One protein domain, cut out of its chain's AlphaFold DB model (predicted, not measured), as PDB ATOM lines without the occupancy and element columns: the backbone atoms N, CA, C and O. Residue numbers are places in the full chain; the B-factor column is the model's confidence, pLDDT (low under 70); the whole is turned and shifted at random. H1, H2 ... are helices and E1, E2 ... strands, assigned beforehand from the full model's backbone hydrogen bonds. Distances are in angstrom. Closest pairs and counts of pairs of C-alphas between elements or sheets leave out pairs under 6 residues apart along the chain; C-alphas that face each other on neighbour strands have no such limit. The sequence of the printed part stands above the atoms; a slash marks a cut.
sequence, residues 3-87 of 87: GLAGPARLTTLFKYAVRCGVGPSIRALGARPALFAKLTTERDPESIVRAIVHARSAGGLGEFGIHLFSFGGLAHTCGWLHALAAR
ATOM      1  N   GLY A   3     -41.460  12.349   4.081       92.19
ATOM      2  CA  GLY A   3     -41.889  11.043   4.560       92.19
ATOM      3  C   GLY A   3     -43.042  11.183   5.550       92.19
ATOM      4  O   GLY A   3     -42.921  11.928   6.520       92.19
ATOM      5  N   LEU A   4     -44.143  10.474   5.321       92.19
ATOM      6  CA  LEU A   4     -45.322  10.480   6.182       92.19
ATOM      7  C   LEU A   4     -45.637   9.063   6.654       92.19
ATOM      8  O   LEU A   4     -45.449   8.088   5.927       92.19
ATOM      9  N   ALA A   5     -46.127   8.950   7.882       91.19
ATOM     10  CA  ALA A   5     -46.690   7.699   8.357       91.19
ATOM     11  C   ALA A   5     -48.009   7.437   7.628       91.19
ATOM     12  O   ALA A   5     -48.883   8.301   7.628       91.19
ATOM     13  N   GLY A   6     -48.155   6.250   7.040       91.12
ATOM     14  CA  GLY A   6     -49.474   5.738   6.686       91.12
ATOM     15  C   GLY A   6     -50.326   5.533   7.945       91.12
ATOM     16  O   GLY A   6     -49.797   5.591   9.064       91.12
ATOM     17  N   PRO A   7     -51.636   5.285   7.794       90.75
ATOM     18  CA  PRO A   7     -52.496   5.092   8.948       90.75
ATOM     19  C   PRO A   7     -52.036   3.869   9.748       90.75
ATOM     20  O   PRO A   7     -51.903   2.758   9.228       90.75
ATOM     21  N   ALA A   8     -51.733   4.100  11.019       89.50
ATOM     22  CA  ALA A   8     -51.212   3.090  11.919       89.50
ATOM     23  C   ALA A   8     -51.639   3.389  13.355       89.50
ATOM     24  O   ALA A   8     -51.875   4.535  13.743       89.50
ATOM     25  N   ARG A   9     -51.675   2.336  14.175       86.75
ATOM     26  CA  ARG A   9     -51.920   2.471  15.612       86.75
ATOM     27  C   ARG A   9     -50.772   3.223  16.268       86.75
ATOM     28  O   ARG A   9     -49.600   2.955  15.989       86.75
ATOM     29  N   LEU A  10     -51.106   4.072  17.234       85.12
ATOM     30  CA  LEU A  10     -50.120   4.836  17.996       85.12
ATOM     31  C   LEU A  10     -49.051   3.937  18.651       85.12
ATOM     32  O   LEU A  10     -47.869   4.273  18.663       85.12
ATOM     33  N   THR A  11     -49.435   2.746  19.119       87.38
ATOM     34  CA  THR A  11     -48.505   1.755  19.686       87.38
ATOM     35  C   THR A  11     -47.491   1.231  18.666       87.38
ATOM     36  O   THR A  11     -46.326   1.033  19.013       87.38
ATOM     37  N   THR A  12     -47.893   1.036  17.408       89.69
ATOM     38  CA  THR A  12     -46.985   0.666  16.312       89.69
ATOM     39  C   THR A  12     -46.010   1.802  16.025       89.69
ATOM     40  O   THR A  12     -44.804   1.563  15.960       89.69
ATOM     41  N   LEU A  13     -46.507   3.041  15.938       88.19
ATOM     42  CA  LEU A  13     -45.662   4.217  15.726       88.19
ATOM     43  C   LEU A  13     -44.623   4.369  16.843       88.19
ATOM     44  O   LEU A  13     -43.449   4.547  16.542       88.19
ATOM     45  N   PHE A  14     -45.009   4.200  18.113       88.69
ATOM     46  CA  PHE A  14     -44.063   4.221  19.235       88.69
ATOM     47  C   PHE A  14     -43.001   3.121  19.134       88.69
ATOM     48  O   PHE A  14     -41.819   3.398  19.334       88.69
ATOM     49  N   LYS A  15     -43.390   1.886  18.783       90.31
ATOM     50  CA  LYS A  15     -42.437   0.776  18.602       90.31
ATOM     51  C   LYS A  15     -41.384   1.101  17.542       90.31
ATOM     52  O   LYS A  15     -40.199   0.871  17.775       90.31
ATOM     53  N   TYR A  16     -41.796   1.643  16.396       91.12
ATOM     54  CA  TYR A  16     -40.860   2.038  15.342       91.12
ATOM     55  C   TYR A  16     -40.045   3.275  15.720       91.12
ATOM     56  O   TYR A  16     -38.840   3.287  15.503       91.12
ATOM     57  N   ALA A  17     -40.654   4.270  16.360       89.62
ATOM     58  CA  ALA A  17     -39.980   5.474  16.829       89.62
ATOM     59  C   ALA A  17     -38.812   5.147  17.782       89.62
ATOM     60  O   ALA A  17     -37.713   5.682  17.634       89.62
ATOM     61  N   VAL A  18     -39.001   4.201  18.709       90.69
ATOM     62  CA  VAL A  18     -37.910   3.720  19.572       90.69
ATOM     63  C   VAL A  18     -36.790   3.070  18.752       90.69
ATOM     64  O   VAL A  18     -35.624   3.388  18.971       90.69
ATOM     65  N   ARG A  19     -37.123   2.220  17.771       91.12
ATOM     66  CA  ARG A  19     -36.132   1.583  16.880       91.12
ATOM     67  C   ARG A  19     -35.367   2.593  16.020       91.12
ATOM     68  O   ARG A  19     -34.192   2.383  15.750       91.12
ATOM     69  N   CYS A  20     -36.010   3.690  15.627       90.81
ATOM     70  CA  CYS A  20     -35.394   4.791  14.888       90.81
ATOM     71  C   CYS A  20     -34.587   5.754  15.779       90.81
ATOM     72  O   CYS A  20     -34.085   6.757  15.283       90.81
ATOM     73  N   GLY A  21     -34.481   5.500  17.088       91.25
ATOM     74  CA  GLY A  21     -33.678   6.317  17.998       91.25
ATOM     75  C   GLY A  21     -34.319   7.644  18.417       91.25
ATOM     76  O   GLY A  21     -33.686   8.425  19.124       91.25
ATOM     77  N   VAL A  22     -35.594   7.901  18.090       91.44
ATOM     78  CA  VAL A  22     -36.294   9.150  18.474       91.44
ATOM     79  C   VAL A  22     -36.852   9.118  19.910       91.44
ATOM     80  O   VAL A  22     -37.802   9.821  20.261       91.44
ATOM     81  N   GLY A  23     -36.248   8.307  20.783       87.50
ATOM     82  CA  GLY A  23     -36.608   8.174  22.197       87.50
ATOM     83  C   GLY A  23     -36.594   9.490  22.998       87.50
ATOM     84  O   GLY A  23     -37.517   9.701  23.788       87.50
ATOM     85  N   PRO A  24     -35.621  10.408  22.810       91.06
ATOM     86  CA  PRO A  24     -35.651  11.724  23.455       91.06
ATOM     87  C   PRO A  24     -36.903  12.542  23.107       91.06
ATOM     88  O   PRO A  24     -37.516  13.122  24.002       91.06
ATOM     89  N   SER A  25     -37.337  12.529  21.842       88.69
ATOM     90  CA  SER A  25     -38.552  13.220  21.390       88.69
ATOM     91  C   SER A  25     -39.815  12.612  22.002       88.69
ATOM     92  O   SER A  25     -40.707  13.343  22.424       88.69
ATOM     93  N   ILE A  26     -39.868  11.282  22.122       87.25
ATOM     94  CA  ILE A  26     -40.960  10.575  22.807       87.25
ATOM     95  C   ILE A  26     -41.035  10.982  24.285       87.25
ATOM     96  O   ILE A  26     -42.120  11.267  24.787       87.25
ATOM     97  N   ARG A  27     -39.893  11.057  24.982       87.06
ATOM     98  CA  ARG A  27     -39.847  11.503  26.384       87.06
ATOM     99  C   ARG A  27     -40.283  12.958  26.543       87.06
ATOM    100  O   ARG A  27     -41.065  13.254  27.441       87.06
ATOM    101  N   ALA A  28     -39.830  13.847  25.661       89.00
ATOM    102  CA  ALA A  28     -40.239  15.251  25.668       89.00
ATOM    103  C   ALA A  28     -41.749  15.417  25.419       89.00
ATOM    104  O   ALA A  28     -42.394  16.248  26.057       89.00
ATOM    105  N   LEU A  29     -42.324  14.592  24.538       84.19
ATOM    106  CA  LEU A  29     -43.770  14.513  24.348       84.19
ATOM    107  C   LEU A  29     -44.461  14.011  25.628       84.19
ATOM    108  O   LEU A  29     -45.495  14.548  26.016       84.19
ATOM    109  N   GLY A  30     -43.869  13.018  26.306       82.81
ATOM    110  CA  GLY A  30     -44.392  12.391  27.531       82.81
ATOM    111  C   GLY A  30     -44.432  13.327  28.728       82.81
ATOM    112  O   GLY A  30     -45.348  13.253  29.538       82.81
ATOM    113  N   ALA A  31     -43.498  14.274  28.786       86.12
ATOM    114  CA  ALA A  31     -43.463  15.318  29.805       86.12
ATOM    115  C   ALA A  31     -44.654  16.296  29.727       86.12
ATOM    116  O   ALA A  31     -44.810  17.143  30.604       86.12
ATOM    117  N   ARG A  32     -45.494  16.212  28.684       85.19
ATOM    118  CA  ARG A  32     -46.665  17.074  28.473       85.19
ATOM    119  C   ARG A  32     -47.923  16.218  28.261       85.19
ATOM    120  O   ARG A  32     -48.335  16.017  27.116       85.19
ATOM    121  N   PRO A  33     -48.592  15.762  29.336       74.81
ATOM    122  CA  PRO A  33     -49.746  14.854  29.257       74.81
ATOM    123  C   PRO A  33     -50.887  15.381  28.375       74.81
ATOM    124  O   PRO A  33     -51.533  14.624  27.653       74.81
ATOM    125  N   ALA A  34     -51.086  16.703  28.355       80.00
ATOM    126  CA  ALA A  34     -52.072  17.361  27.501       80.00
ATOM    127  C   ALA A  34     -51.808  17.174  25.992       80.00
ATOM    128  O   ALA A  34     -52.748  17.200  25.201       80.00
ATOM    129  N   LEU A  35     -50.552  16.980  25.570       74.38
ATOM    130  CA  LEU A  35     -50.220  16.673  24.174       74.38
ATOM    131  C   LEU A  35     -50.510  15.211  23.831       74.38
ATOM    132  O   LEU A  35     -50.898  14.927  22.702       74.38
ATOM    133  N   PHE A  36     -50.386  14.307  24.804       72.69
ATOM    134  CA  PHE A  36     -50.769  12.903  24.654       72.69
ATOM    135  C   PHE A  36     -52.278  12.729  24.498       72.69
ATOM    136  O   PHE A  36     -52.711  11.964  23.645       72.69
ATOM    137  N   ALA A  37     -53.078  13.491  25.247       69.38
ATOM    138  CA  ALA A  37     -54.538  13.473  25.130       69.38
ATOM    139  C   ALA A  37     -55.046  13.901  23.736       69.38
ATOM    140  O   ALA A  37     -56.155  13.549  23.346       69.38
ATOM    141  N   LYS A  38     -54.230  14.632  22.961       70.62
ATOM    142  CA  LYS A  38     -54.525  15.020  21.569       70.62
ATOM    143  C   LYS A  38     -54.152  13.944  20.540       70.62
ATOM    144  O   LYS A  38     -54.337  14.154  19.340       70.62
ATOM    145  N   LEU A  39     -53.585  12.819  20.974       70.19
ATOM    146  CA  LEU A  39     -53.258  11.689  20.112       70.19
ATOM    147  C   LEU A  39     -54.439  10.712  20.118       70.19
ATOM    148  O   LEU A  39     -54.614   9.939  21.055       70.19
ATOM    149  N   THR A  40     -55.258  10.754  19.069       65.69
ATOM    150  CA  THR A  40     -56.297   9.748  18.815       65.69
ATOM    151  C   THR A  40     -55.670   8.394  18.468       65.69
ATOM    152  O   THR A  40     -54.517   8.313  18.038       65.69
ATOM    153  N   THR A  41     -56.426   7.312  18.665       61.66
ATOM    154  CA  THR A  41     -55.970   5.919  18.503       61.66
ATOM    155  C   THR A  41     -55.488   5.589  17.088       61.66
ATOM    156  O   THR A  41     -54.532   4.822  16.935       61.66
ATOM    157  N   GLU A  42     -56.101   6.205  16.077       58.66
ATOM    158  CA  GLU A  42     -55.671   6.171  14.681       58.66
ATOM    159  C   GLU A  42     -55.392   7.592  14.191       58.66
ATOM    160  O   GLU A  42     -56.166   8.526  14.421       58.66
ATOM    161  N   ARG A  43     -54.229   7.751  13.558       68.81
ATOM    162  CA  ARG A  43     -53.777   8.979  12.910       68.81
ATOM    163  C   ARG A  43     -53.490   8.616  11.467       68.81
ATOM    164  O   ARG A  43     -52.506   7.930  11.198       68.81
ATOM    165  N   ASP A  44     -54.344   9.055  10.559       78.38
ATOM    166  CA  ASP A  44     -53.978   9.130   9.155       78.38
ATOM    167  C   ASP A  44     -53.203  10.439   8.885       78.38
ATOM    168  O   ASP A  44     -53.251  11.385   9.684       78.38
ATOM    169  N   PRO A  45     -52.427  10.506   7.792       88.31
ATOM    170  CA  PRO A  45     -51.696  11.715   7.434       88.31
ATOM    171  C   PRO A  45     -52.534  12.691   6.584       88.31
ATOM    172  O   PRO A  45     -51.961  13.619   6.016       88.31
ATOM    173  N   GLU A  46     -53.860  12.524   6.472       90.44
ATOM    174  CA  GLU A  46     -54.694  13.263   5.511       90.44
ATOM    175  C   GLU A  46     -54.601  14.778   5.707       90.44
ATOM    176  O   GLU A  46     -54.402  15.512   4.742       90.44
ATOM    177  N   SER A  47     -54.664  15.257   6.954       89.06
ATOM    178  CA  SER A  47     -54.553  16.696   7.250       89.06
ATOM    179  C   SER A  47     -53.234  17.304   6.759       89.06
ATOM    180  O   SER A  47     -53.224  18.407   6.213       89.06
ATOM    181  N   ILE A  48     -52.127  16.566   6.888       90.81
ATOM    182  CA  ILE A  48     -50.807  16.992   6.412       90.81
ATOM    183  C   ILE A  48     -50.766  16.963   4.883       90.81
ATOM    184  O   ILE A  48     -50.291  17.915   4.268       90.81
ATOM    185  N   VAL A  49     -51.301  15.908   4.259       92.12
ATOM    186  CA  VAL A  49     -51.385  15.810   2.794       92.12
ATOM    187  C   VAL A  49     -52.189  16.980   2.224       92.12
ATOM    188  O   VAL A  49     -51.719  17.651   1.308       92.12
ATOM    189  N   ARG A  50     -53.352  17.294   2.805       91.75
ATOM    190  CA  ARG A  50     -54.187  18.432   2.392       91.75
ATOM    191  C   ARG A  50     -53.458  19.765   2.545       91.75
ATOM    192  O   ARG A  50     -53.536  20.596   1.643       91.75
ATOM    193  N   ALA A  51     -52.710  19.957   3.631       92.19
ATOM    194  CA  ALA A  51     -51.906  21.163   3.825       92.19
ATOM    195  C   ALA A  51     -50.803  21.306   2.756       92.19
ATOM    196  O   ALA A  51     -50.603  22.397   2.224       92.19
ATOM    197  N   ILE A  52     -50.131  20.206   2.394       92.50
ATOM    198  CA  ILE A  52     -49.124  20.190   1.322       92.50
ATOM    199  C   ILE A  52     -49.766  20.539  -0.025       92.50
ATOM    200  O   ILE A  52     -49.237  21.381  -0.748       92.50
ATOM    201  N   VAL A  53     -50.912  19.933  -0.354       91.69
ATOM    202  CA  VAL A  53     -51.657  20.212  -1.595       91.69
ATOM    203  C   VAL A  53     -52.086  21.677  -1.658       91.69
ATOM    204  O   VAL A  53     -51.894  22.333  -2.680       91.69
ATOM    205  N   HIS A  54     -52.604  22.220  -0.556       93.12
ATOM    206  CA  HIS A  54     -52.986  23.624  -0.484       93.12
ATOM    207  C   HIS A  54     -51.781  24.546  -0.724       93.12
ATOM    208  O   HIS A  54     -51.824  25.394  -1.614       93.12
ATOM    209  N   ALA A  55     -50.665  24.330  -0.022       93.75
ATOM    210  CA  ALA A  55     -49.451  25.125  -0.198       93.75
ATOM    211  C   ALA A  55     -48.865  25.018  -1.621       93.75
ATOM    212  O   ALA A  55     -48.404  26.012  -2.180       93.75
ATOM    213  N   ARG A  56     -48.942  23.830  -2.239       93.25
ATOM    214  CA  ARG A  56     -48.626  23.595  -3.659       93.25
ATOM    215  C   ARG A  56     -49.503  24.440  -4.586       93.25
ATOM    216  O   ARG A  56     -48.971  25.083  -5.486       93.25
ATOM    217  N   SER A  57     -50.821  24.440  -4.375       92.19
ATOM    218  CA  SER A  57     -51.775  25.201  -5.201       92.19
ATOM    219  C   SER A  57     -51.629  26.716  -5.052       92.19
ATOM    220  O   SER A  57     -51.807  27.443  -6.021       92.19
ATOM    221  N   ALA A  58     -51.228  27.190  -3.870       95.38
ATOM    222  CA  ALA A  58     -50.985  28.603  -3.592       95.38
ATOM    223  C   ALA A  58     -49.622  29.108  -4.113       95.38
ATOM    224  O   ALA A  58     -49.258  30.252  -3.864       95.38
ATOM    225  N   GLY A  59     -48.833  28.257  -4.783       92.88
ATOM    226  CA  GLY A  59     -47.489  28.601  -5.264       92.88
ATOM    227  C   GLY A  59     -46.421  28.689  -4.166       92.88
ATOM    228  O   GLY A  59     -45.287  29.061  -4.447       92.88
ATOM    229  N   GLY A  60     -46.750  28.317  -2.925       91.69
ATOM    230  CA  GLY A  60     -45.826  28.339  -1.784       91.69
ATOM    231  C   GLY A  60     -44.854  27.155  -1.735       91.69
ATOM    232  O   GLY A  60     -43.955  27.124  -0.899       91.69
ATOM    233  N   LEU A  61     -45.027  26.167  -2.614       90.81
ATOM    234  CA  LEU A  61     -44.129  25.024  -2.769       90.81
ATOM    235  C   LEU A  61     -43.790  24.832  -4.251       90.81
ATOM    236  O   LEU A  61     -44.581  25.220  -5.107       90.81
ATOM    237  N   GLY A  62     -42.636  24.217  -4.541       91.19
ATOM    238  CA  GLY A  62     -42.236  23.648  -5.845       91.19
ATOM    239  C   GLY A  62     -42.661  22.174  -5.974       91.19
ATOM    240  O   GLY A  62     -43.461  21.717  -5.154       91.19
ATOM    241  N   GLU A  63     -42.211  21.447  -7.001       90.50
ATOM    242  CA  GLU A  63     -42.503  20.008  -7.176       90.50
ATOM    243  C   GLU A  63     -42.291  19.254  -5.848       90.50
ATOM    244  O   GLU A  63     -41.239  19.376  -5.212       90.50
ATOM    245  N   PHE A  64     -43.298  18.508  -5.377       91.56
ATOM    246  CA  PHE A  64     -43.255  17.917  -4.039       91.56
ATOM    247  C   PHE A  64     -43.794  16.487  -4.009       91.56
ATOM    248  O   PHE A  64     -44.995  16.259  -4.103       91.56
ATOM    249  N   GLY A  65     -42.896  15.522  -3.798       91.19
ATOM    250  CA  GLY A  65     -43.251  14.116  -3.586       91.19
ATOM    251  C   GLY A  65     -43.538  13.761  -2.122       91.19
ATOM    252  O   GLY A  65     -42.964  14.345  -1.197       91.19
ATOM    253  N   ILE A  66     -44.375  12.747  -1.913       92.94
ATOM    254  CA  ILE A  66     -44.670  12.165  -0.600       92.94
ATOM    255  C   ILE A  66     -44.264  10.689  -0.614       92.94
ATOM    256  O   ILE A  66     -44.636   9.954  -1.523       92.94
ATOM    257  N   HIS A  67     -43.524  10.253   0.406       93.88
ATOM    258  CA  HIS A  67     -43.243   8.839   0.662       93.88
ATOM    259  C   HIS A  67     -44.019   8.367   1.880       93.88
ATOM    260  O   HIS A  67     -43.894   8.948   2.955       93.88
ATOM    261  N   LEU A  68     -44.801   7.306   1.720       93.50
ATOM    262  CA  LEU A  68     -45.605   6.754   2.803       93.50
ATOM    263  C   LEU A  68     -44.930   5.532   3.413       93.50
ATOM    264  O   LEU A  68     -44.700   4.527   2.743       93.50
ATOM    265  N   PHE A  69     -44.666   5.605   4.714       93.12
ATOM    266  CA  PHE A  69     -44.198   4.479   5.508       93.12
ATOM    267  C   PHE A  69     -45.398   3.718   6.067       93.12
ATOM    268  O   PHE A  69     -46.129   4.229   6.913       93.12
ATOM    269  N   SER A  70     -45.595   2.482   5.612       93.06
ATOM    270  CA  SER A  70     -46.758   1.668   5.987       93.06
ATOM    271  C   SER A  70     -46.670   1.046   7.384       93.06
ATOM    272  O   SER A  70     -47.670   0.541   7.885       93.06
ATOM    273  N   PHE A  71     -45.487   1.032   8.013       91.19
ATOM    274  CA  PHE A  71     -45.247   0.472   9.355       91.19
ATOM    275  C   PHE A  71     -45.857  -0.928   9.584       91.19
ATOM    276  O   PHE A  71     -46.360  -1.238  10.664       91.19
ATOM    277  N   GLY A  72     -45.806  -1.782   8.555       89.19
ATOM    278  CA  GLY A  72     -46.349  -3.146   8.585       89.19
ATOM    279  C   GLY A  72     -47.822  -3.271   8.166       89.19
ATOM    280  O   GLY A  72     -48.332  -4.381   8.100       89.19
ATOM    281  N   GLY A  73     -48.500  -2.166   7.847       91.56
ATOM    282  CA  GLY A  73     -49.896  -2.117   7.400       91.56
ATOM    283  C   GLY A  73     -50.050  -1.711   5.933       91.56
ATOM    284  O   GLY A  73     -50.744  -0.737   5.641       91.56
ATOM    285  N   LEU A  74     -49.404  -2.422   4.998       93.94
ATOM    286  CA  LEU A  74     -49.417  -2.053   3.572       93.94
ATOM    287  C   LEU A  74     -50.836  -2.008   2.987       93.94
ATOM    288  O   LEU A  74     -51.225  -0.982   2.446       93.94
ATOM    289  N   ALA A  75     -51.625  -3.076   3.150       94.56
ATOM    290  CA  ALA A  75     -52.985  -3.144   2.608       94.56
ATOM    291  C   ALA A  75     -53.883  -2.010   3.135       94.56
ATOM    292  O   ALA A  75     -54.601  -1.376   2.368       94.56
ATOM    293  N   HIS A  76     -53.783  -1.709   4.433       92.06
ATOM    294  CA  HIS A  76     -54.514  -0.606   5.052       92.06
ATOM    295  C   HIS A  76     -54.059   0.761   4.507       92.06
ATOM    296  O   HIS A  76     -54.891   1.601   4.180       92.06
ATOM    297  N   THR A  77     -52.748   0.951   4.318       94.00
ATOM    298  CA  THR A  77     -52.181   2.167   3.707       94.00
ATOM    299  C   THR A  77     -52.663   2.352   2.264       94.00
ATOM    300  O   THR A  77     -53.061   3.452   1.892       94.00
ATOM    301  N   CYS A  78     -52.674   1.286   1.457       95.00
ATOM    302  CA  CYS A  78     -53.179   1.319   0.083       95.00
ATOM    303  C   CYS A  78     -54.686   1.609   0.028       95.00
ATOM    304  O   CYS A  78     -55.116   2.434  -0.774       95.00
ATOM    305  N   GLY A  79     -55.482   0.980   0.898       94.94
ATOM    306  CA  GLY A  79     -56.922   1.242   0.988       94.94
ATOM    307  C   GLY A  79     -57.224   2.697   1.349       94.94
ATOM    308  O   GLY A  79     -58.059   3.331   0.707       94.94
ATOM    309  N   TRP A  80     -56.486   3.254   2.312       93.44
ATOM    310  CA  TRP A  80     -56.575   4.672   2.656       93.44
ATOM    311  C   TRP A  80     -56.178   5.586   1.487       93.44
ATOM    312  O   TRP A  80     -56.888   6.547   1.207       93.44
ATOM    313  N   LEU A  81     -55.103   5.267   0.755       93.38
ATOM    314  CA  LEU A  81     -54.687   6.027  -0.430       93.38
ATOM    315  C   LEU A  81     -55.761   6.049  -1.522       93.38
ATOM    316  O   LEU A  81     -56.050   7.110  -2.066       93.38
ATOM    317  N   HIS A  82     -56.364   4.898  -1.831       94.12
ATOM    318  CA  HIS A  82     -57.454   4.826  -2.807       94.12
ATOM    319  C   HIS A  82     -58.665   5.654  -2.365       94.12
ATOM    320  O   HIS A  82     -59.228   6.389  -3.173       94.12
ATOM    321  N   ALA A  83     -59.038   5.582  -1.084       92.31
ATOM    322  CA  ALA A  83     -60.138   6.375  -0.545       92.31
ATOM    323  C   ALA A  83     -59.844   7.884  -0.585       92.31
ATOM    324  O   ALA A  83     -60.738   8.673  -0.881       92.31
ATOM    325  N   LEU A  84     -58.599   8.289  -0.312       90.50
ATOM    326  CA  LEU A  84     -58.176   9.685  -0.386       90.50
ATOM    327  C   LEU A  84     -58.184  10.212  -1.825       90.50
ATOM    328  O   LEU A  84     -58.608  11.338  -2.044       90.50
ATOM    329  N   ALA A  85     -57.731   9.412  -2.793       87.75
ATOM    330  CA  ALA A  85     -57.699   9.793  -4.205       87.75
ATOM    331  C   ALA A  85     -59.098   9.899  -4.841       87.75
ATOM    332  O   ALA A  85     -59.258  10.566  -5.858       87.75
ATOM    333  N   ALA A  86     -60.099   9.237  -4.257       88.94
ATOM    334  CA  ALA A  86     -61.489   9.289  -4.704       88.94
ATOM    335  C   ALA A  86     -62.284  10.490  -4.144       88.94
ATOM    336  O   ALA A  86     -63.476  10.604  -4.434       88.94
ATOM    337  N   ARG A  87     -61.664  11.346  -3.320       79.81
ATOM    338  CA  ARG A  87     -62.261  12.550  -2.715       79.81
ATOM    339  C   ARG A  87     -61.793  13.817  -3.411       79.81
ATOM    340  O   ARG A  87     -62.631  14.737  -3.507       79.81
TER     341      ARG A  87
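Overview. This is residues 3 to 87 of the 87 residues of an uncharacterized protein of Betaproteobacteria bacterium (UniProt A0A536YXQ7). A very small sheet of two parallel strands, E1 and E2, lies near the middle of a loose, open model, with helices H1, H2 and H3 toward one end and the longer helices H4 and H5 toward the other. Residues 27 to 38, which take in the last part of H2 and the whole of H3, stick out from the rest. The 85 printed residues hold five named helices and two named strands in the order E1, H1, H2, H3, H4, E2, H5, and the class is mostly helix. The whole is only just loose, close to compact, with a radius of gyration of the C-alphas of 14.7 A and spans of 37 by 31 by 23 A.

Arrangement. E1, residues 3 to 5, and E2, residues 66 to 69, are parallel neighbours at 43 degrees; N 4 and O 67 are 2.8 A apart and N 69 and O 4 are 2.9 A apart, both within hydrogen-bond range. H1, residues 10 to 19, and H2, residues 23 to 30, form a helical hairpin. They only just touch, with 3 pairs of C-alphas within 8 A, the closest being those of Ala 17 and Gly 23 at 6.9 A; they run opposite ways at a shallow tilt of 34 degrees, only just short of steep. H2 and H3, residues 33 to 36, touch only at the corner, and only just, with 3 such pairs; the closest C-alphas, of Leu 29 and Leu 35, are 6.8 A apart. H4, residues 46 to 57, is apart from H1, H2 and H3. With the four helices H1 to H4 between its parallel strands, E1 to E2 is a strand-helix-strand unit. H5, residues 74 to 85, is near E2, and is close to H4 but not clearly touching: the closest C-alphas, of Glu 46 and Leu 84, are 7.7 A apart, and the two run the same way at a steep tilt of 45 degrees. Every O i to N i+4 pair is within hydrogen-bond range in H1, H2, H4 and H5; H3 is too short for such a pair.

Along the chain. E1 begins at C-alpha 3, (-41.889, 11.043, 4.560). H1 is 14.4 A long, H4 16.3 A and H5 16.4 A; H4 begins at C-alpha 46, (-54.694, 13.263, 5.511), and H5 ends at C-alpha 85, (-57.699, 9.793, -4.205).

Size, cuts and confidence. The two C-alphas farthest apart, of Ala 31 and Ala 86, are 39.4 A apart. The printed part has no cut and no long link. Low confidence, under 70, falls on residue 37 and residues 40 to 43.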